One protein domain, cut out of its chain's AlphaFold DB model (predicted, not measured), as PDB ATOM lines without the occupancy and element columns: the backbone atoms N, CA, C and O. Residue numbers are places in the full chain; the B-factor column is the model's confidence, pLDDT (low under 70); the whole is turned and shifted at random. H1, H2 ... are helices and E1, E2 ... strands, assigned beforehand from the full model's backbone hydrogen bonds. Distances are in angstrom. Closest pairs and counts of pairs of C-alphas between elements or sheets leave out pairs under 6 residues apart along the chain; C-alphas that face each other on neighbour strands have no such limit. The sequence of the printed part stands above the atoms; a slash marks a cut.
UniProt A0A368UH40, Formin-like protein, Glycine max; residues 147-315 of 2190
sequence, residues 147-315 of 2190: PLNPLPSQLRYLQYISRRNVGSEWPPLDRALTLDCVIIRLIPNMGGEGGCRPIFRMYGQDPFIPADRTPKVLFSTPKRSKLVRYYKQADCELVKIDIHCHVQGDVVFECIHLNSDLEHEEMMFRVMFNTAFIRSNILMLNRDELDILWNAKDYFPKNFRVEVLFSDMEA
ATOM      1  N   PRO A 147     556.584 600.093 497.625       70.54
ATOM      2  CA  PRO A 147     556.838 598.973 496.717       70.54
ATOM      3  C   PRO A 147     556.210 599.201 495.333       70.54
ATOM      4  O   PRO A 147     556.728 598.715 494.333       70.54
ATOM      5  N   LEU A 148     555.128 599.989 495.263       79.69
ATOM      6  CA  LEU A 148     554.516 600.468 494.022       79.69
ATOM      7  C   LEU A 148     555.060 601.836 493.610       79.69
ATOM      8  O   LEU A 148     555.180 602.729 494.450       79.69
ATOM      9  N   ASN A 149     555.241 602.050 492.309       83.98
ATOM     10  CA  ASN A 149     555.505 603.365 491.735       83.98
ATOM     11  C   ASN A 149     554.238 604.249 491.797       83.98
ATOM     12  O   ASN A 149     553.256 603.938 491.124       83.98
ATOM     13  N   PRO A 150     554.220 605.359 492.566       83.91
ATOM     14  CA  PRO A 150     553.031 606.198 492.735       83.91
ATOM     15  C   PRO A 150     552.876 607.281 491.652       83.91
ATOM     16  O   PRO A 150     551.876 608.007 491.645       83.91
ATOM     17  N   LEU A 151     553.870 607.446 490.770       84.70
ATOM     18  CA  LEU A 151     553.939 608.529 489.787       84.70
ATOM     19  C   LEU A 151     552.699 608.606 488.866       84.70
ATOM     20  O   LEU A 151     552.228 609.724 488.641       84.70
ATOM     21  N   PRO A 152     552.105 607.491 488.381       89.22
ATOM     22  CA  PRO A 152     550.941 607.551 487.493       89.22
ATOM     23  C   PRO A 152     549.688 608.120 488.172       89.22
ATOM     24  O   PRO A 152     549.030 609.012 487.626       89.22
ATOM     25  N   SER A 153     549.373 607.676 489.393       86.87
ATOM     26  CA  SER A 153     548.266 608.246 490.168       86.87
ATOM     27  C   SER A 153     548.533 609.690 490.609       86.87
ATOM     28  O   SER A 153     547.622 610.520 490.553       86.87
ATOM     29  N   GLN A 154     549.769 610.038 490.985       86.80
ATOM     30  CA  GLN A 154     550.132 611.428 491.291       86.80
ATOM     31  C   GLN A 154     549.920 612.346 490.078       86.80
ATOM     32  O   GLN A 154     549.234 613.366 490.186       86.80
ATOM     33  N   LEU A 155     550.441 611.962 488.906       88.06
ATOM     34  CA  LEU A 155     550.271 612.692 487.650       88.06
ATOM     35  C   LEU A 155     548.788 612.950 487.351       88.06
ATOM     36  O   LEU A 155     548.410 614.064 486.988       88.06
ATOM     37  N   ARG A 156     547.936 611.940 487.550       89.11
ATOM     38  CA  ARG A 156     546.484 612.026 487.341       89.11
ATOM     39  C   ARG A 156     545.820 613.068 488.249       89.11
ATOM     40  O   ARG A 156     545.022 613.871 487.767       89.11
ATOM     41  N   TYR A 157     546.193 613.116 489.527       83.47
ATOM     42  CA  TYR A 157     545.701 614.138 490.456       83.47
ATOM     43  C   TYR A 157     546.190 615.550 490.104       83.47
ATOM     44  O   TYR A 157     545.425 616.510 490.210       83.47
ATOM     45  N   LEU A 158     547.420 615.698 489.604       83.94
ATOM     46  CA  LEU A 158     547.883 616.976 489.055       83.94
ATOM     47  C   LEU A 158     547.092 617.378 487.796       83.94
ATOM     48  O   LEU A 158     546.761 618.554 487.641       83.94
ATOM     49  N   GLN A 159     546.714 616.422 486.936       84.19
ATOM     50  CA  GLN A 159     545.904 616.695 485.737       84.19
ATOM     51  C   GLN A 159     544.495 617.169 486.092       84.19
ATOM     52  O   GLN A 159     543.924 617.983 485.362       84.19
ATOM     53  N   TYR A 160     543.928 616.700 487.209       82.98
ATOM     54  CA  TYR A 160     542.710 617.288 487.759       82.98
ATOM     55  C   TYR A 160     542.956 618.773 488.061       82.98
ATOM     56  O   TYR A 160     542.290 619.634 487.488       82.98
ATOM     57  N   ILE A 161     543.982 619.091 488.858       75.34
ATOM     58  CA  ILE A 161     544.304 620.463 489.281       75.34
ATOM     59  C   ILE A 161     544.571 621.405 488.092       75.34
ATOM     60  O   ILE A 161     544.084 622.536 488.102       75.34
ATOM     61  N   SER A 162     545.261 620.975 487.033       74.70
ATOM     62  CA  SER A 162     545.452 621.794 485.821       74.70
ATOM     63  C   SER A 162     544.141 622.177 485.130       74.70
ATOM     64  O   SER A 162     544.012 623.282 484.601       74.70
ATOM     65  N   ARG A 163     543.140 621.287 485.142       70.22
ATOM     66  CA  ARG A 163     541.857 621.448 484.427       70.22
ATOM     67  C   ARG A 163     540.878 622.400 485.132       70.22
ATOM     68  O   ARG A 163     539.727 622.526 484.714       70.22
ATOM     69  N   ARG A 164     541.346 623.155 486.131       64.38
ATOM     70  CA  ARG A 164     540.575 624.087 486.977       64.38
ATOM     71  C   ARG A 164     539.943 625.319 486.316       64.38
ATOM     72  O   ARG A 164     539.410 626.172 487.014       64.38
ATOM     73  N   ASN A 165     540.004 625.426 484.991       53.68
ATOM     74  CA  ASN A 165     539.353 626.483 484.206       53.68
ATOM     75  C   ASN A 165     538.146 625.972 483.386       53.68
ATOM     76  O   ASN A 165     537.578 626.734 482.613       53.68
ATOM     77  N   VAL A 166     537.785 624.684 483.479       54.60
ATOM     78  CA  VAL A 166     536.808 624.038 482.569       54.60
ATOM     79  C   VAL A 166     535.368 624.055 483.131       54.60
ATOM     80  O   VAL A 166     534.487 623.379 482.609       54.60
ATOM     81  N   GLY A 167     535.106 624.822 484.191       55.75
ATOM     82  CA  GLY A 167     533.785 625.000 484.802       55.75
ATOM     83  C   GLY A 167     533.741 626.230 485.712       55.75
ATOM     84  O   GLY A 167     534.786 626.768 486.071       55.75
ATOM     85  N   SER A 168     532.536 626.684 486.066       52.23
ATOM     86  CA  SER A 168     532.303 627.839 486.953       52.23
ATOM     87  C   SER A 168     532.454 627.526 488.445       52.23
ATOM     88  O   SER A 168     532.560 628.443 489.252       52.23
ATOM     89  N   GLU A 169     532.455 626.245 488.807       56.71
ATOM     90  CA  GLU A 169     532.582 625.739 490.172       56.71
ATOM     91  C   GLU A 169     533.837 624.859 490.247       56.71
ATOM     92  O   GLU A 169     534.050 623.995 489.387       56.71
ATOM     93  N   TRP A 170     534.719 625.135 491.213       57.99
ATOM     94  CA  TRP A 170     536.009 624.456 491.340       57.99
ATOM     95  C   TRP A 170     536.459 624.285 492.806       57.99
ATOM     96  O   TRP A 170     536.528 625.289 493.519       57.99
ATOM     97  N   PRO A 171     536.891 623.078 493.236       58.05
ATOM     98  CA  PRO A 171     536.801 621.805 492.510       58.05
ATOM     99  C   PRO A 171     535.339 621.436 492.196       58.05
ATOM    100  O   PRO A 171     534.439 621.958 492.854       58.05
ATOM    101  N   PRO A 172     535.074 620.589 491.185       67.66
ATOM    102  CA  PRO A 172     533.723 620.105 490.935       67.66
ATOM    103  C   PRO A 172     533.280 619.235 492.117       67.66
ATOM    104  O   PRO A 172     534.115 618.607 492.767       67.66
ATOM    105  N   LEU A 173     531.977 619.191 492.389       75.30
ATOM    106  CA  LEU A 173     531.430 618.368 493.468       75.30
ATOM    107  C   LEU A 173     531.671 616.871 493.201       75.30
ATOM    108  O   LEU A 173     531.504 616.396 492.075       75.30
ATOM    109  N   ASP A 174     532.042 616.131 494.248       78.81
ATOM    110  CA  ASP A 174     532.292 614.691 494.184       78.81
ATOM    111  C   ASP A 174     531.013 613.928 493.796       78.81
ATOM    112  O   ASP A 174     530.046 613.874 494.564       78.81
ATOM    113  N   ARG A 175     531.001 613.325 492.599       85.61
ATOM    114  CA  ARG A 175     529.878 612.511 492.107       85.61
ATOM    115  C   ARG A 175     529.788 611.212 492.910       85.61
ATOM    116  O   ARG A 175     530.756 610.461 492.958       85.61
ATOM    117  N   ALA A 176     528.620 610.909 493.469       89.01
ATOM    118  CA  ALA A 176     528.320 609.549 493.904       89.01
ATOM    119  C   ALA A 176     528.055 608.683 492.660       89.01
ATOM    120  O   ALA A 176     527.158 608.979 491.869       89.01
ATOM    121  N   LEU A 177     528.867 607.647 492.468       89.89
ATOM    122  CA  LEU A 177     528.824 606.739 491.319       89.89
ATOM    123  C   LEU A 177     528.782 605.292 491.807       89.89
ATOM    124  O   LEU A 177     529.280 604.985 492.886       89.89
ATOM    125  N   THR A 178     528.260 604.387 490.990       91.91
ATOM    126  CA  THR A 178     528.452 602.944 491.169       91.91
ATOM    127  C   THR A 178     529.563 602.500 490.228       91.91
ATOM    128  O   THR A 178     529.493 602.774 489.038       91.91
ATOM    129  N   LEU A 179     530.602 601.836 490.730       91.75
ATOM    130  CA  LEU A 179     531.579 601.132 489.904       91.75
ATOM    131  C   LEU A 179     530.973 599.776 489.538       91.75
ATOM    132  O   LEU A 179     530.913 598.879 490.378       91.75
ATOM    133  N   ASP A 180     530.504 599.639 488.299       90.03
ATOM    134  CA  ASP A 180     529.780 598.449 487.851       90.03
ATOM    135  C   ASP A 180     530.729 597.259 487.689       90.03
ATOM    136  O   ASP A 180     530.531 596.210 488.302       90.03
ATOM    137  N   CYS A 181     531.788 597.426 486.891       90.34
ATOM    138  CA  CYS A 181     532.736 596.358 486.589       90.34
ATOM    139  C   CYS A 181     534.129 596.862 486.203       90.34
ATOM    140  O   CYS A 181     534.298 597.970 485.683       90.34
ATOM    141  N   VAL A 182     535.116 595.982 486.358       90.21
ATOM    142  CA  VAL A 182     536.493 596.165 485.891       90.21
ATOM    143  C   VAL A 182     536.758 595.212 484.733       90.21
ATOM    144  O   VAL A 182     536.441 594.024 484.804       90.21
ATOM    145  N   ILE A 183     537.375 595.724 483.672       89.29
ATOM    146  CA  ILE A 183     537.781 594.949 482.503       89.29
ATOM    147  C   ILE A 183     539.307 594.994 482.383       89.29
ATOM    148  O   ILE A 183     539.878 595.993 481.948       89.29
ATOM    149  N   ILE A 184     539.967 593.900 482.758       90.38
ATOM    150  CA  ILE A 184     541.396 593.665 482.530       90.38
ATOM    151  C   ILE A 184     541.568 593.112 481.108       90.38
ATOM    152  O   ILE A 184     540.819 592.226 480.687       90.38
ATOM    153  N   ARG A 185     542.537 593.624 480.342       86.75
ATOM    154  CA  ARG A 185     542.793 593.181 478.961       86.75
ATOM    155  C   ARG A 185     544.268 592.894 478.714       86.75
ATOM    156  O   ARG A 185     545.119 593.746 478.970       86.75
ATOM    157  N   LEU A 186     544.508 591.721 478.123       84.47
ATOM    158  CA  LEU A 186     545.712 590.899 478.263       84.47
ATOM    159  C   LEU A 186     545.953 590.536 479.733       84.47
ATOM    160  O   LEU A 186     545.959 591.400 480.602       84.47
ATOM    161  N   ILE A 187     546.125 589.252 480.032       85.37
ATOM    162  CA  ILE A 187     546.352 588.811 481.412       85.37
ATOM    163  C   ILE A 187     547.850 588.874 481.742       85.37
ATOM    164  O   ILE A 187     548.654 588.399 480.938       85.37
ATOM    165  N   PRO A 188     548.250 589.477 482.878       83.87
ATOM    166  CA  PRO A 188     549.643 589.513 483.297       83.87
ATOM    167  C   PRO A 188     550.086 588.148 483.827       83.87
ATOM    168  O   PRO A 188     549.271 587.384 484.349       83.87
ATOM    169  N   ASN A 189     551.376 587.843 483.690       82.83
ATOM    170  CA  ASN A 189     551.956 586.593 484.176       82.83
ATOM    171  C   ASN A 189     552.501 586.780 485.597       82.83
ATOM    172  O   ASN A 189     553.659 587.142 485.770       82.83
ATOM    173  N   MET A 190     551.654 586.539 486.594       71.78
ATOM    174  CA  MET A 190     551.992 586.627 488.015       71.78
ATOM    175  C   MET A 190     552.214 585.204 488.559       71.78
ATOM    176  O   MET A 190     551.398 584.313 488.301       71.78
ATOM    177  N   GLY A 191     553.303 584.964 489.293       59.15
ATOM    178  CA  GLY A 191     553.614 583.637 489.850       59.15
ATOM    179  C   GLY A 191     554.142 582.590 488.851       59.15
ATOM    180  O   GLY A 191     554.072 581.394 489.122       59.15
ATOM    181  N   GLY A 192     554.653 583.000 487.684       62.02
ATOM    182  CA  GLY A 192     555.430 582.147 486.764       62.02
ATOM    183  C   GLY A 192     554.654 581.121 485.917       62.02
ATOM    184  O   GLY A 192     555.077 580.831 484.800       62.02
ATOM    185  N   GLU A 193     553.504 580.613 486.376       63.90
ATOM    186  CA  GLU A 193     552.709 579.580 485.675       63.90
ATOM    187  C   GLU A 193     551.924 580.070 484.430       63.90
ATOM    188  O   GLU A 193     551.227 579.284 483.782       63.90
ATOM    189  N   GLY A 194     552.028 581.350 484.053       65.71
ATOM    190  CA  GLY A 194     551.417 581.893 482.833       65.71
ATOM    191  C   GLY A 194     550.009 582.467 483.018       65.71
ATOM    192  O   GLY A 194     549.161 582.278 482.144       65.71
ATOM    193  N   GLY A 195     549.723 583.159 484.128       83.68
ATOM    194  CA  GLY A 195     548.384 583.695 484.419       83.68
ATOM    195  C   GLY A 195     548.278 584.515 485.709       83.68
ATOM    196  O   GLY A 195     549.291 584.864 486.304       83.68
ATOM    197  N   CYS A 196     547.057 584.805 486.178       87.81
ATOM    198  CA  CYS A 196     546.826 585.412 487.499       87.81
ATOM    199  C   CYS A 196     545.468 585.042 488.139       87.81
ATOM    200  O   CYS A 196     544.536 584.625 487.445       87.81
ATOM    201  N   ARG A 197     545.343 585.202 489.471       88.99
ATOM    202  CA  ARG A 197     544.064 585.165 490.216       88.99
ATOM    203  C   ARG A 197     543.731 586.569 490.751       88.99
ATOM    204  O   ARG A 197     544.104 586.872 491.882       88.99
ATOM    205  N   PRO A 198     543.090 587.449 489.965       88.96
ATOM    206  CA  PRO A 198     542.828 588.818 490.389       88.96
ATOM    207  C   PRO A 198     541.721 588.862 491.452       88.96
ATOM    208  O   PRO A 198     540.593 588.423 491.216       88.96
ATOM    209  N   ILE A 199     542.040 589.440 492.606       88.49
ATOM    210  CA  ILE A 199     541.101 589.854 493.651       88.49
ATOM    211  C   ILE A 199     541.208 591.373 493.831       88.49
ATOM    212  O   ILE A 199     542.282 591.950 493.657       88.49
ATOM    213  N   PHE A 200     540.106 592.043 494.167       90.18
ATOM    214  CA  PHE A 200     540.070 593.502 494.261       90.18
ATOM    215  C   PHE A 200     539.790 594.003 495.675       90.18
ATOM    216  O   PHE A 200     538.958 593.444 496.392       90.18
ATOM    217  N   ARG A 201     540.423 595.124 496.030       89.20
ATOM    218  CA  ARG A 201     540.070 595.959 497.184       89.20
ATOM    219  C   ARG A 201     539.785 597.381 496.718       89.20
ATOM    220  O   ARG A 201     540.439 597.895 495.811       89.20
ATOM    221  N   MET A 202     538.798 598.022 497.329       86.44
ATOM    222  CA  MET A 202     538.439 599.412 497.066       86.44
ATOM    223  C   MET A 202     538.293 600.169 498.373       86.44
ATOM    224  O   MET A 202     537.626 599.704 499.297       86.44
ATOM    225  N   TYR A 203     538.860 601.369 498.411       86.49
ATOM    226  CA  TYR A 203     538.808 602.273 499.548       86.49
ATOM    227  C   TYR A 203     538.373 603.655 499.068       86.49
ATOM    228  O   TYR A 203     538.783 604.096 497.998       86.49
ATOM    229  N   GLY A 204     537.576 604.366 499.855       79.03
ATOM    230  CA  GLY A 204     537.106 605.708 499.508       79.03
ATOM    231  C   GLY A 204     536.129 606.240 500.545       79.03
ATOM    232  O   GLY A 204     535.929 605.598 501.580       79.03
ATOM    233  N   GLN A 205     535.522 607.401 500.290       81.36
ATOM    234  CA  GLN A 205     534.431 607.866 501.145       81.36
ATOM    235  C   GLN A 205     533.157 607.059 500.858       81.36
ATOM    236  O   GLN A 205     532.795 606.826 499.705       81.36
ATOM    237  N   ASP A 206     532.479 606.665 501.933       81.57
ATOM    238  CA  ASP A 206     531.165 606.023 501.918       81.57
ATOM    239  C   ASP A 206     530.077 607.023 501.460       81.57
ATOM    240  O   ASP A 206     529.816 607.995 502.182       81.57
ATOM    241  N   PRO A 207     529.430 606.819 500.291       81.67
ATOM    242  CA  PRO A 207     528.428 607.751 499.763       81.67
ATOM    243  C   PRO A 207     527.159 607.841 500.620       81.67
ATOM    244  O   PRO A 207     526.439 608.836 500.551       81.67
ATOM    245  N   PHE A 208     526.880 606.821 501.440       80.95
ATOM    246  CA  PHE A 208     525.703 606.777 502.309       80.95
ATOM    247  C   PHE A 208     525.919 607.522 503.631       80.95
ATOM    248  O   PHE A 208     524.958 607.791 504.351       80.95
ATOM    249  N   ILE A 209     527.159 607.938 503.933       78.43
ATOM    250  CA  ILE A 209     527.492 608.731 505.124       78.43
ATOM    251  C   ILE A 209     528.272 610.009 504.724       78.43
ATOM    252  O   ILE A 209     529.444 610.165 505.081       78.43
ATOM    253  N   PRO A 210     527.647 610.997 504.036       63.71
ATOM    254  CA  PRO A 210     528.350 612.181 503.510       63.71
ATOM    255  C   PRO A 210     529.035 613.058 504.571       63.71
ATOM    256  O   PRO A 210     529.985 613.788 504.271       63.71
ATOM    257  N   ALA A 211     528.562 612.992 505.821       68.34
ATOM    258  CA  ALA A 211     529.163 613.681 506.960       68.34
ATOM    259  C   ALA A 211     530.524 613.082 507.368       68.34
ATOM    260  O   ALA A 211     531.394 613.801 507.869       68.34
ATOM    261  N   ASP A 212     530.739 611.784 507.145       68.11
ATOM    262  CA  ASP A 212     531.954 611.093 507.556       68.11
ATOM    263  C   ASP A 212     532.971 611.002 506.417       68.11
ATOM    264  O   ASP A 212     533.036 610.036 505.666       68.11
ATOM    265  N   ARG A 213     533.846 612.007 506.357       62.85
ATOM    266  CA  ARG A 213     534.991 612.047 505.433       62.85
ATOM    267  C   ARG A 213     536.157 611.124 505.849       62.85
ATOM    268  O   ARG A 213     537.316 611.486 505.640       62.85
ATOM    269  N   THR A 214     535.892 609.989 506.511       59.08
ATOM    270  CA  THR A 214     536.875 608.887 506.573       59.08
ATOM    271  C   THR A 214     536.900 608.159 505.230       59.08
ATOM    272  O   THR A 214     535.854 607.994 504.601       59.08
ATOM    273  N   PRO A 215     538.071 607.680 504.787       64.41
ATOM    274  CA  PRO A 215     538.114 606.549 503.886       64.41
ATOM    275  C   PRO A 215     537.740 605.276 504.649       64.41
ATOM    276  O   PRO A 215     538.184 605.060 505.778       64.41
ATOM    277  N   LYS A 216     536.962 604.411 504.010       78.35
ATOM    278  CA  LYS A 216     536.639 603.057 504.480       78.35
ATOM    279  C   LYS A 216     536.977 602.065 503.377       78.35
ATOM    280  O   LYS A 216     537.115 602.467 502.224       78.35
ATOM    281  N   VAL A 217     537.095 600.782 503.716       82.21
ATOM    282  CA  VAL A 217     537.034 599.717 502.705       82.21
ATOM    283  C   VAL A 217     535.587 599.668 502.212       82.21
ATOM    284  O   VAL A 217     534.688 599.399 503.003       82.21
ATOM    285  N   LEU A 218     535.365 599.984 500.939       84.57
ATOM    286  CA  LEU A 218     534.039 600.002 500.312       84.57
ATOM    287  C   LEU A 218     533.707 598.647 499.671       84.57
ATOM    288  O   LEU A 218     532.558 598.219 499.674       84.57
ATOM    289  N   PHE A 219     534.729 597.944 499.171       88.09
ATOM    290  CA  PHE A 219     534.614 596.594 498.624       88.09
ATOM    291  C   PHE A 219     535.910 595.811 498.851       88.09
ATOM    292  O   PHE A 219     537.007 596.365 498.763       88.09
ATOM    293  N   SER A 220     535.788 594.509 499.105       85.65
ATOM    294  CA  SER A 220     536.901 593.560 499.109       85.65
ATOM    295  C   SER A 220     536.404 592.216 498.585       85.65
ATOM    296  O   SER A 220     535.399 591.695 499.069       85.65
ATOM    297  N   THR A 221     537.101 591.632 497.613       84.43
ATOM    298  CA  THR A 221     536.764 590.311 497.068       84.43
ATOM    299  C   THR A 221     536.976 589.221 498.135       84.43
ATOM    300  O   THR A 221     538.079 589.120 498.674       84.43
ATOM    301  N   PRO A 222     535.971 588.381 498.463       73.85
ATOM    302  CA  PRO A 222     536.120 587.376 499.519       73.85
ATOM    303  C   PRO A 222     537.092 586.245 499.134       73.85
ATOM    304  O   PRO A 222     536.765 585.425 498.273       73.85
ATOM    305  N   LYS A 223     538.249 586.153 499.815       68.47
ATOM    306  CA  LYS A 223     539.320 585.171 499.516       68.47
ATOM    307  C   LYS A 223     538.822 583.717 499.442       68.47
ATOM    308  O   LYS A 223     539.257 582.947 498.598       68.47
ATOM    309  N   ARG A 224     537.866 583.349 500.308       62.15
ATOM    310  CA  ARG A 224     537.328 581.979 500.463       62.15
ATOM    311  C   ARG A 224     536.168 581.629 499.512       62.15
ATOM    312  O   ARG A 224     535.476 580.638 499.730       62.15
ATOM    313  N   SER A 225     535.918 582.430 498.475       55.10
ATOM    314  CA  SER A 225     534.848 582.177 497.501       55.10
ATOM    315  C   SER A 225     535.327 581.367 496.292       55.10
ATOM    316  O   SER A 225     536.403 581.619 495.753       55.10
ATOM    317  N   LYS A 226     534.464 580.487 495.755       53.15
ATOM    318  CA  LYS A 226     534.690 579.799 494.462       53.15
ATOM    319  C   LYS A 226     534.842 580.761 493.268       53.15
ATOM    320  O   LYS A 226     535.180 580.325 492.172       53.15
ATOM    321  N   LEU A 227     534.552 582.050 493.463       55.89
ATOM    322  CA  LEU A 227     534.663 583.105 492.456       55.89
ATOM    323  C   LEU A 227     536.115 583.511 492.139       55.89
ATOM    324  O   LEU A 227     536.330 584.139 491.103       55.89
ATOM    325  N   VAL A 228     537.108 583.159 492.973       71.41
ATOM    326  CA  VAL A 228     538.527 583.508 492.744       71.41
ATOM    327  C   VAL A 228     539.131 582.624 491.642       71.41
ATOM    328  O   VAL A 228     539.810 581.622 491.872       71.41
ATOM    329  N   ARG A 229     538.818 582.987 490.397       77.75
ATOM    330  CA  ARG A 229     539.191 582.256 489.187       77.75
ATOM    331  C   ARG A 229     540.637 582.552 488.789       77.75
ATOM    332  O   ARG A 229     541.052 583.704 488.735       77.75
ATOM    333  N   TYR A 230     541.385 581.501 488.454       84.90
ATOM    334  CA  TYR A 230     542.663 581.638 487.756       84.90
ATOM    335  C   TYR A 230     542.410 581.840 486.264       84.90
ATOM    336  O   TYR A 230     541.667 581.071 485.644       84.90
ATOM    337  N   TYR A 231     543.027 582.870 485.698       85.48
ATOM    338  CA  TYR A 231     542.987 583.182 484.278       85.48
ATOM    339  C   TYR A 231     544.386 582.979 483.709       85.48
ATOM    340  O   TYR A 231     545.335 583.609 484.172       85.48
ATOM    341  N   LYS A 232     544.525 582.104 482.712       82.08
ATOM    342  CA  LYS A 232     545.790 581.917 481.994       82.08
ATOM    343  C   LYS A 232     545.894 582.905 480.843       82.08
ATOM    344  O   LYS A 232     544.915 583.158 480.143       82.08
ATOM    345  N   GLN A 233     547.099 583.407 480.605       77.34
ATOM    346  CA  GLN A 233     547.410 584.346 479.528       77.34
ATOM    347  C   GLN A 233     547.122 583.756 478.135       77.34
ATOM    348  O   GLN A 233     546.715 584.490 477.239       77.34
ATOM    349  N   ALA A 234     547.260 582.436 477.971       72.51
ATOM    350  CA  ALA A 234     546.914 581.721 476.740       72.51
ATOM    351  C   ALA A 234     545.398 581.501 476.540       72.51
ATOM    352  O   ALA A 234     544.955 581.344 475.405       72.51
ATOM    353  N   ASP A 235     544.609 581.503 477.622       72.89
ATOM    354  CA  ASP A 235     543.180 581.159 477.594       72.89
ATOM    355  C   ASP A 235     542.265 582.402 477.584       72.89
ATOM    356  O   ASP A 235     541.064 582.283 477.336       72.89
ATOM    357  N   CYS A 236     542.790 583.592 477.913       72.53
ATOM    358  CA  CYS A 236     542.002 584.807 478.154       72.53
ATOM    359  C   CYS A 236     542.707 586.096 477.675       72.53
ATOM    360  O   CYS A 236     543.505 586.692 478.398       72.53
ATOM    361  N   GLU A 237     542.321 586.615 476.501       70.58
ATOM    362  CA  GLU A 237     542.700 587.973 476.048       70.58
ATOM    363  C   GLU A 237     542.048 589.099 476.883       70.58
ATOM    364  O   GLU A 237     542.459 590.262 476.828       70.58
ATOM    365  N   LEU A 238     540.983 588.767 477.614       82.43
ATOM    366  CA  LEU A 238     540.000 589.680 478.190       82.43
ATOM    367  C   LEU A 238     539.397 589.047 479.448       82.43
ATOM    368  O   LEU A 238     538.947 587.904 479.403       82.43
ATOM    369  N   VAL A 239     539.325 589.806 480.541       84.61
ATOM    370  CA  VAL A 239     538.658 589.411 481.788       84.61
ATOM    371  C   VAL A 239     537.806 590.567 482.298       84.61
ATOM    372  O   VAL A 239     538.324 591.616 482.668       84.61
ATOM    373  N   LYS A 240     536.485 590.365 482.322       87.82
ATOM    374  CA  LYS A 240     535.503 591.263 482.946       87.82
ATOM    375  C   LYS A 240     535.098 590.683 484.298       87.82
ATOM    376  O   LYS A 240     534.732 589.512 484.365       87.82
ATOM    377  N   ILE A 241     535.165 591.497 485.345       86.15
ATOM    378  CA  ILE A 241     534.749 591.145 486.705       86.15
ATOM    379  C   ILE A 241     533.796 592.228 487.202       86.15
ATOM    380  O   ILE A 241     534.130 593.414 487.207       86.15
ATOM    381  N   ASP A 242     532.603 591.799 487.593       86.36
ATOM    382  CA  ASP A 242     531.520 592.657 488.062       86.36
ATOM    383  C   ASP A 242     531.651 592.887 489.575       86.36
ATOM    384  O   ASP A 242     531.981 591.964 490.320       86.36
ATOM    385  N   ILE A 243     531.468 594.137 490.010       85.04
ATOM    386  CA  ILE A 243     531.788 594.611 491.369       85.04
ATOM    387  C   ILE A 243     530.591 595.325 492.012       85.04
ATOM    388  O   ILE A 243     530.292 595.066 493.175       85.04
ATOM    389  N   HIS A 244     529.913 596.207 491.271       87.93
ATOM    390  CA  HIS A 244     528.757 596.998 491.723       87.93
ATOM    391  C   HIS A 244     528.957 597.728 493.072       87.93
ATOM    392  O   HIS A 244     528.077 597.741 493.931       87.93
ATOM    393  N   CYS A 245     530.119 598.363 493.263       89.55
ATOM    394  CA  CYS A 245     530.455 599.102 494.486       89.55
ATOM    395  C   CYS A 245     530.163 600.599 494.336       89.55
ATOM    396  O   CYS A 245     530.716 601.250 493.449       89.55
ATOM    397  N   HIS A 246     529.373 601.184 495.236       91.11
ATOM    398  CA  HIS A 246     529.189 602.637 495.283       91.11
ATOM    399  C   HIS A 246     530.459 603.350 495.782       91.11
ATOM    400  O   HIS A 246     531.145 602.860 496.676       91.11
ATOM    401  N   VAL A 247     530.785 604.501 495.187       88.83
ATOM    402  CA  VAL A 247     531.992 605.294 495.462       88.83
ATOM    403  C   VAL A 247     531.718 606.798 495.372       88.83
ATOM    404  O   VAL A 247     530.953 607.255 494.521       88.83
ATOM    405  N   GLN A 248     532.381 607.579 496.225       85.93
ATOM    406  CA  GLN A 248     532.387 609.043 496.182       85.93
ATOM    407  C   GLN A 248     533.741 609.578 496.676       85.93
ATOM    408  O   GLN A 248     534.449 608.921 497.443       85.93
ATOM    409  N   GLY A 249     534.111 610.782 496.239       83.37
ATOM    410  CA  GLY A 249     535.349 611.443 496.646       83.37
ATOM    411  C   GLY A 249     536.596 610.880 495.966       83.37
ATOM    412  O   GLY A 249     536.554 610.464 494.801       83.37
ATOM    413  N   ASP A 250     537.697 610.894 496.719       82.79
ATOM    414  CA  ASP A 250     538.947 610.190 496.420       82.79
ATOM    415  C   ASP A 250     538.752 608.674 496.622       82.79
ATOM    416  O   ASP A 250     538.280 608.241 497.675       82.79
ATOM    417  N   VAL A 251     539.155 607.875 495.634       85.05
ATOM    418  CA  VAL A 251     539.034 606.412 495.603       85.05
ATOM    419  C   VAL A 251     540.401 605.788 495.329       85.05
ATOM    420  O   VAL A 251     541.107 606.191 494.403       85.05
ATOM    421  N   VAL A 252     540.752 604.769 496.112       87.78
ATOM    422  CA  VAL A 252     541.885 603.868 495.884       87.78
ATOM    423  C   VAL A 252     541.329 602.512 495.464       87.78
ATOM    424  O   VAL A 252     540.475 601.949 496.145       87.78
ATOM    425  N   PHE A 253     541.806 601.988 494.345       90.47
ATOM    426  CA  PHE A 253     541.432 600.692 493.793       90.47
ATOM    427  C   PHE A 253     542.691 599.834 493.638       90.47
ATOM    428  O   PHE A 253     543.653 600.249 492.994       90.47
ATOM    429  N   GLU A 254     542.694 598.661 494.260       92.43
ATOM    430  CA  GLU A 254     543.806 597.712 494.320       92.43
ATOM    431  C   GLU A 254     543.399 596.400 493.644       92.43
ATOM    432  O   GLU A 254     542.340 595.846 493.936       92.43
ATOM    433  N   CYS A 255     544.257 595.900 492.757       91.38
ATOM    434  CA  CYS A 255     544.165 594.589 492.126       91.38
ATOM    435  C   CYS A 255     545.335 593.732 492.606       91.38
ATOM    436  O   CYS A 255     546.495 594.078 492.384       91.38
ATOM    437  N   ILE A 256     545.024 592.636 493.283       89.17
ATOM    438  CA  ILE A 256     545.959 591.747 493.971       89.17
ATOM    439  C   ILE A 256     545.874 590.369 493.304       89.17
ATOM    440  O   ILE A 256     544.787 589.915 492.957       89.17
ATOM    441  N   HIS A 257     547.007 589.700 493.121       88.66
ATOM    442  CA  HIS A 257     547.076 588.291 492.766       88.66
ATOM    443  C   HIS A 257     547.000 587.467 494.049       88.66
ATOM    444  O   HIS A 257     547.755 587.715 494.985       88.66
ATOM    445  N   LEU A 258     546.117 586.474 494.083       85.48
ATOM    446  CA  LEU A 258     546.090 585.479 495.150       85.48
ATOM    447  C   LEU A 258     546.832 584.210 494.703       85.48
ATOM    448  O   LEU A 258     546.507 583.647 493.654       85.48
ATOM    449  N   ASN A 259     547.806 583.755 495.488       79.52
ATOM    450  CA  ASN A 259     548.625 582.587 495.161       79.52
ATOM    451  C   ASN A 259     547.810 581.278 495.143       79.52
ATOM    452  O   ASN A 259     546.630 581.221 495.502       79.52
ATOM    453  N   SER A 260     548.439 580.182 494.707       76.92
ATOM    454  CA  SER A 260     547.796 578.857 494.632       76.92
ATOM    455  C   SER A 260     547.442 578.234 495.992       76.92
ATOM    456  O   SER A 260     546.641 577.301 496.019       76.92
ATOM    457  N   ASP A 261     547.974 578.765 497.095       75.58
ATOM    458  CA  ASP A 261     547.567 578.461 498.477       75.58
ATOM    459  C   ASP A 261     546.244 579.138 498.900       75.58
ATOM    460  O   ASP A 261     545.583 578.666 499.821       75.58
ATOM    461  N   LEU A 262     545.806 580.179 498.175       72.87
ATOM    462  CA  LEU A 262     544.670 581.058 498.489       72.87
ATOM    463  C   LEU A 262     544.852 581.949 499.739       72.87
ATOM    464  O   LEU A 262     543.872 582.514 500.235       72.87
ATOM    465  N   GLU A 263     546.086 582.121 500.215       69.98
ATOM    466  CA  GLU A 263     546.419 582.878 501.430       69.98
ATOM    467  C   GLU A 263     547.426 584.009 501.166       69.98
ATOM    468  O   GLU A 263     547.189 585.134 501.622       69.98
ATOM    469  N   HIS A 264     548.478 583.766 500.374       75.28
ATOM    470  CA  HIS A 264     549.472 584.785 500.021       75.28
ATOM    471  C   HIS A 264     548.965 585.732 498.920       75.28
ATOM    472  O   HIS A 264     548.396 585.309 497.910       75.28
ATOM    473  N   GLU A 265     549.206 587.031 499.114       83.62
ATOM    474  CA  GLU A 265     548.715 588.124 498.269       83.62
ATOM    475  C   GLU A 265     549.870 588.931 497.659       83.62
ATOM    476  O   GLU A 265     550.601 589.616 498.371       83.62
ATOM    477  N   GLU A 266     549.996 588.911 496.331       80.30
ATOM    478  CA  GLU A 266     550.965 589.719 495.582       80.30
ATOM    479  C   GLU A 266     550.267 590.930 494.935       80.30
ATOM    480  O   GLU A 266     549.276 590.808 494.214       80.30
ATOM    481  N   MET A 267     550.767 592.139 495.183       85.59
ATOM    482  CA  MET A 267     550.150 593.378 494.702       85.59
ATOM    483  C   MET A 267     550.396 593.577 493.192       85.59
ATOM    484  O   MET A 267     551.477 594.004 492.797       85.59
ATOM    485  N   MET A 268     549.391 593.328 492.340       88.35
ATOM    486  CA  MET A 268     549.529 593.500 490.883       88.35
ATOM    487  C   MET A 268     549.599 594.986 490.506       88.35
ATOM    488  O   MET A 268     550.581 595.441 489.922       88.35
ATOM    489  N   PHE A 269     548.546 595.750 490.811       91.42
ATOM    490  CA  PHE A 269     548.492 597.186 490.524       91.42
ATOM    491  C   PHE A 269     547.516 597.942 491.436       91.42
ATOM    492  O   PHE A 269     546.485 597.409 491.850       91.42
ATOM    493  N   ARG A 270     547.803 599.221 491.687       91.99
ATOM    494  CA  ARG A 270     546.930 600.180 492.379       91.99
ATOM    495  C   ARG A 270     546.557 601.339 491.451       91.99
ATOM    496  O   ARG A 270     547.245 601.665 490.486       91.99
ATOM    497  N   VAL A 271     545.430 601.972 491.745       88.54
ATOM    498  CA  VAL A 271     544.844 603.073 490.985       88.54
ATOM    499  C   VAL A 271     544.231 604.069 491.965       88.54
ATOM    500  O   VAL A 271     543.285 603.715 492.661       88.54
ATOM    501  N   MET A 272     544.694 605.323 491.996       87.42
ATOM    502  CA  MET A 272     544.016 606.385 492.763       87.42
ATOM    503  C   MET A 272     543.335 607.390 491.830       87.42
ATOM    504  O   MET A 272     543.961 607.932 490.917       87.42
ATOM    505  N   PHE A 273     542.047 607.651 492.027       87.68
ATOM    506  CA  PHE A 273     541.262 608.584 491.211       87.68
ATOM    507  C   PHE A 273     540.235 609.328 492.063       87.68
ATOM    508  O   PHE A 273     539.895 608.884 493.152       87.68
ATOM    509  N   ASN A 274     539.710 610.445 491.561       85.80
ATOM    510  CA  ASN A 274     538.613 611.160 492.213       85.80
ATOM    511  C   ASN A 274     537.371 611.189 491.305       85.80
ATOM    512  O   ASN A 274     537.454 611.449 490.099       85.80
ATOM    513  N   THR A 275     536.214 610.904 491.902       86.80
ATOM    514  CA  THR A 275     534.913 610.748 491.227       86.80
ATOM    515  C   THR A 275     534.403 612.011 490.524       86.80
ATOM    516  O   THR A 275     533.797 611.897 489.458       86.80
ATOM    517  N   ALA A 276     534.714 613.214 491.026       80.59
ATOM    518  CA  ALA A 276     534.356 614.492 490.395       80.59
ATOM    519  C   ALA A 276     534.950 614.661 488.978       80.59
ATOM    520  O   ALA A 276     534.467 615.464 488.174       80.59
ATOM    521  N   PHE A 277     536.003 613.903 488.656       82.71
ATOM    522  CA  PHE A 277     536.725 613.980 487.383       82.71
ATOM    523  C   PHE A 277     536.355 612.885 486.382       82.71
ATOM    524  O   PHE A 277     536.756 612.967 485.215       82.71
ATOM    525  N   ILE A 278     535.545 611.905 486.787       83.97
ATOM    526  CA  ILE A 278     534.977 610.907 485.881       83.97
ATOM    527  C   ILE A 278     533.854 611.580 485.087       83.97
ATOM    528  O   ILE A 278     532.780 611.855 485.615       83.97
ATOM    529  N   ARG A 279     534.114 611.895 483.810       70.52
ATOM    530  CA  ARG A 279     533.152 612.581 482.920       70.52
ATOM    531  C   ARG A 279     532.377 611.644 482.003       70.52
ATOM    532  O   ARG A 279     531.203 611.880 481.759       70.52
ATOM    533  N   SER A 280     533.030 610.604 481.494       68.18
ATOM    534  CA  SER A 280     532.475 609.716 480.460       68.18
ATOM    535  C   SER A 280     531.840 608.444 481.029       68.18
ATOM    536  O   SER A 280     531.650 607.493 480.281       68.18
ATOM    537  N   ASN A 281     531.612 608.390 482.349       82.66
ATOM    538  CA  ASN A 281     531.200 607.195 483.101       82.66
ATOM    539  C   ASN A 281     532.106 605.953 482.864       82.66
ATOM    540  O   ASN A 281     531.732 604.818 483.130       82.66
ATOM    541  N   ILE A 282     533.339 606.181 482.396       84.32
ATOM    542  CA  ILE A 282     534.381 605.177 482.148       84.32
ATOM    543  C   ILE A 282     535.734 605.787 482.536       84.32
ATOM    544  O   ILE A 282     536.012 606.940 482.188       84.32
ATOM    545  N   LEU A 283     536.588 605.006 483.199       88.66
ATOM    546  CA  LEU A 283     538.008 605.295 483.408       88.66
ATOM    547  C   LEU A 283     538.841 604.218 482.697       88.66
ATOM    548  O   LEU A 283     538.933 603.086 483.164       88.66
ATOM    549  N   MET A 284     539.426 604.565 481.549       88.28
ATOM    550  CA  MET A 284     540.383 603.708 480.838       88.28
ATOM    551  C   MET A 284     541.800 604.055 481.290       88.28
ATOM    552  O   MET A 284     542.131 605.238 481.354       88.28
ATOM    553  N   LEU A 285     542.614 603.042 481.581       90.82
ATOM    554  CA  LEU A 285     543.990 603.179 482.055       90.82
ATOM    555  C   LEU A 285     544.879 602.158 481.347       90.82
ATOM    556  O   LEU A 285     544.631 600.954 481.413       90.82
ATOM    557  N   ASN A 286     545.918 602.625 480.670       90.81
ATOM    558  CA  ASN A 286     546.948 601.767 480.087       90.81
ATOM    559  C   ASN A 286     547.972 601.364 481.160       90.81
ATOM    560  O   ASN A 286     548.021 601.979 482.222       90.81
ATOM    561  N   ARG A 287     548.820 600.365 480.884       88.11
ATOM    562  CA  ARG A 287     549.884 599.894 481.796       88.11
ATOM    563  C   ARG A 287     550.667 601.023 482.476       88.11
ATOM    564  O   ARG A 287     550.861 600.992 483.685       88.11
ATOM    565  N   ASP A 288     551.072 602.027 481.704       87.57
ATOM    566  CA  ASP A 288     551.916 603.130 482.177       87.57
ATOM    567  C   ASP A 288     551.115 604.208 482.961       87.57
ATOM    568  O   ASP A 288     551.684 605.175 483.463       87.57
ATOM    569  N   GLU A 289     549.792 604.038 483.092       88.86
ATOM    570  CA  GLU A 289     548.880 604.874 483.888       88.86
ATOM    571  C   GLU A 289     548.474 604.213 485.224       88.86
ATOM    572  O   GLU A 289     547.614 604.751 485.928       88.86
ATOM    573  N   LEU A 290     549.065 603.066 485.584       90.49
ATOM    574  CA  LEU A 290     548.770 602.268 486.784       90.49
ATOM    575  C   LEU A 290     549.956 602.262 487.760       90.49
ATOM    576  O   LEU A 290     551.105 602.145 487.338       90.49
ATOM    577  N   ASP A 291     549.687 602.312 489.066       91.30
ATOM    578  CA  ASP A 291     550.725 602.171 490.090       91.30
ATOM    579  C   ASP A 291     551.094 600.678 490.220       91.30
ATOM    580  O   ASP A 291     550.406 599.922 490.905       91.30
ATOM    581  N   ILE A 292     552.156 600.241 489.544       89.45
ATOM    582  CA  ILE A 292     552.691 598.862 489.572       89.45
ATOM    583  C   ILE A 292     553.971 598.779 490.415       89.45
ATOM    584  O   ILE A 292     554.598 599.811 490.673       89.45
ATOM    585  N   LEU A 293     554.382 597.573 490.834       82.91
ATOM    586  CA  LEU A 293     555.682 597.392 491.501       82.91
ATOM    587  C   LEU A 293     556.802 597.843 490.553       82.91
ATOM    588  O   LEU A 293     556.703 597.641 489.339       82.91
ATOM    589  N   TRP A 294     557.863 598.457 491.082       78.18
ATOM    590  CA  TRP A 294     558.917 599.083 490.260       78.18
ATOM    591  C   TRP A 294     559.558 598.123 489.246       78.18
ATOM    592  O   TRP A 294     559.856 598.532 488.123       78.18
ATOM    593  N   ASN A 295     559.684 596.851 489.631       75.16
ATOM    594  CA  ASN A 295     560.216 595.727 488.859       75.16
ATOM    595  C   ASN A 295     559.143 594.830 488.197       75.16
ATOM    596  O   ASN A 295     559.497 593.922 487.458       75.16
ATOM    597  N   ALA A 296     557.838 595.064 488.395       77.59
ATOM    598  CA  ALA A 296     556.779 594.205 487.832       77.59
ATOM    599  C   ALA A 296     556.395 594.527 486.375       77.59
ATOM    600  O   ALA A 296     555.454 593.937 485.842       77.59
ATOM    601  N   LYS A 297     557.078 595.469 485.709       77.72
ATOM    602  CA  LYS A 297     556.718 595.952 484.358       77.72
ATOM    603  C   LYS A 297     556.594 594.852 483.308       77.72
ATOM    604  O   LYS A 297     555.795 595.023 482.387       77.72
ATOM    605  N   ASP A 298     557.347 593.766 483.453       76.77
ATOM    606  CA  ASP A 298     557.417 592.674 482.479       76.77
ATOM    607  C   ASP A 298     556.397 591.559 482.742       76.77
ATOM    608  O   ASP A 298     556.005 590.853 481.812       76.77
ATOM    609  N   TYR A 299     555.836 591.485 483.957       81.96
ATOM    610  CA  TYR A 299     554.614 590.714 484.200       81.96
ATOM    611  C   TYR A 299     553.425 591.289 483.410       81.96
ATOM    612  O   TYR A 299     552.507 590.544 483.059       81.96
ATOM    613  N   PHE A 300     553.445 592.590 483.077       85.72
ATOM    614  CA  PHE A 300     552.403 593.284 482.315       85.72
ATOM    615  C   PHE A 300     552.767 593.471 480.827       85.72
ATOM    616  O   PHE A 300     553.621 594.300 480.494       85.72
ATOM    617  N   PRO A 301     552.052 592.813 479.889       83.22
ATOM    618  CA  PRO A 301     552.243 593.022 478.454       83.22
ATOM    619  C   PRO A 301     552.190 594.505 478.050       83.22
ATOM    620  O   PRO A 301     551.370 595.265 478.555       83.22
ATOM    621  N   LYS A 302     552.993 594.933 477.066       79.99
ATOM    622  CA  LYS A 302     553.065 596.352 476.633       79.99
ATOM    623  C   LYS A 302     551.729 596.968 476.173       79.99
ATOM    624  O   LYS A 302     551.583 598.182 476.205       79.99
ATOM    625  N   ASN A 303     550.747 596.144 475.792       83.71
ATOM    626  CA  ASN A 303     549.388 596.563 475.408       83.71
ATOM    627  C   ASN A 303     548.335 596.338 476.523       83.71
ATOM    628  O   ASN A 303     547.127 596.358 476.252       83.71
ATOM    629  N   PHE A 304     548.786 596.069 477.754       89.82
ATOM    630  CA  PHE A 304     547.948 595.872 478.935       89.82
ATOM    631  C   PHE A 304     547.148 597.132 479.262       89.82
ATOM    632  O   PHE A 304     547.675 598.249 479.233       89.82
ATOM    633  N   ARG A 305     545.868 596.947 479.585       88.50
ATOM    634  CA  ARG A 305     544.978 598.034 480.000       88.50
ATOM    635  C   ARG A 305     543.851 597.539 480.892       88.50
ATOM    636  O   ARG A 305     543.419 596.389 480.798       88.50
ATOM    637  N   VAL A 306     543.368 598.456 481.716       92.67
ATOM    638  CA  VAL A 306     542.273 598.280 482.662       92.67
ATOM    639  C   VAL A 306     541.205 599.315 482.326       92.67
ATOM    640  O   VAL A 306     541.479 600.512 482.266       92.67
ATOM    641  N   GLU A 307     539.987 598.860 482.065       92.12
ATOM    642  CA  GLU A 307     538.849 599.713 481.722       92.12
ATOM    643  C   GLU A 307     537.795 599.550 482.826       92.12
ATOM    644  O   GLU A 307     537.235 598.470 483.011       92.12
ATOM    645  N   VAL A 308     537.567 600.607 483.605       91.70
ATOM    646  CA  VAL A 308     536.631 600.624 484.738       91.70
ATOM    647  C   VAL A 308     535.345 601.321 484.302       91.70
ATOM    648  O   VAL A 308     535.394 602.475 483.867       91.70
ATOM    649  N   LEU A 309     534.207 600.629 484.394       89.37
ATOM    650  CA  LEU A 309     532.889 601.169 484.046       89.37
ATOM    651  C   LEU A 309     532.160 601.675 485.295       89.37
ATOM    652  O   LEU A 309     532.247 601.061 486.360       89.37
ATOM    653  N   PHE A 310     531.428 602.779 485.140       92.23
ATOM    654  CA  PHE A 310     530.609 603.374 486.188       92.23
ATOM    655  C   PHE A 310     529.186 603.662 485.699       92.23
ATOM    656  O   PHE A 310     528.980 604.054 484.549       92.23
ATOM    657  N   SER A 311     528.232 603.615 486.619       90.27
ATOM    658  CA  SER A 311     526.881 604.142 486.459       90.27
ATOM    659  C   SER A 311     526.629 605.270 487.466       90.27
ATOM    660  O   SER A 311     527.323 605.404 488.480       90.27
ATOM    661  N   ASP A 312     525.670 606.145 487.168       86.60
ATOM    662  CA  ASP A 312     525.230 607.172 488.113       86.60
ATOM    663  C   ASP A 312     524.443 606.522 489.259       86.60
ATOM    664  O   ASP A 312     523.591 605.665 489.023       86.60
ATOM    665  N   MET A 313     524.725 606.910 490.506       81.41
ATOM    666  CA  MET A 313     524.050 606.322 491.664       81.41
ATOM    667  C   MET A 313     522.584 606.781 491.712       81.41
ATOM    668  O   MET A 313     522.306 607.972 491.860       81.41
ATOM    669  N   GLU A 314     521.639 605.843 491.592       67.30
ATOM    670  CA  GLU A 314     520.209 606.160 491.639       67.30
ATOM    671  C   GLU A 314     519.829 606.790 492.987       67.30
ATOM    672  O   GLU A 314     520.057 606.209 494.048       67.30
ATOM    673  N   ALA A 315     519.205 607.973 492.963       48.15
ATOM    674  CA  ALA A 315     518.907 608.752 494.174       48.15
ATOM    675  C   ALA A 315     518.020 608.009 495.203       48.15
ATOM    676  O   ALA A 315     518.019 608.348 496.389       48.15
TER     677      ALA A 315
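This is residues 147 to 315 of the 2190 residues of the protein "Formin-like protein" of Glycine max (UniProt A0A368UH40). A sandwich of two layers, partly face to face, is joined through the long strand E4, which folds back on itself; helix H1 packs along E5. E4's first half lies in one layer with E1, E7 and E6, its second half in the other with E2, E3 and E5. The 169 printed residues hold one named helix, then seven named strands in one branched, antiparallel sheet. The class is mostly strand, with under half of the residues in named elements; the whole is compact, with a radius of gyration of the C-alphas of 16.3 A, and elongated, spanning 52 by 31 by 26 A.

H1, residues 151 to 162, begins at C-alpha 151 (553.939, 608.529, 489.787) and is 16.2 A long. E1 is 177 to 185, 23.1 A; E2 198 to 205, 23.4 A; E3 215 to 220. E4, 238 to 258, bends by 148 degrees at Gly 249 (535.349, 611.443, 496.646). E5 is 265 to 274, 25.9 A; E6 282 to 286; E7, 305 to 312, 23.2 A, ends at (525.230, 607.172, 488.113).

The sheet is twisted. E4 pairs with E1 over 238 to 247, N 179 to O 245 at 2.8 A, with E2 over 248 to 257, N 201 to O 254 at 2.9 A, and with E5 over 250 to 258, N 253 to O 271 at 2.8 A. On E1's other side is E7, N 183 to O 307 at 2.8 A. Hairpin E6 and E7 has N 283 to O 308 at 2.9 A; hairpin E2 and E3, N 202 to O 219 at 2.8 A. H1 is on the sheet over E5, height 8.8 A; their closest C-alphas, Ser 153 and Met 272, are 5.3 A apart. Every O i to N i+4 pair of H1 is within hydrogen-bond range.

The farthest C-alphas, Ser 168 and Asp 261, are 53.0 A apart. The printed part has no cut. The links H1 to E1, E1 to E2, E3 to E4 and E6 to E7 are long. Mean pLDDT of the printed part is 80.5; stretches under 70 include 164 to 172 and 210 to 215.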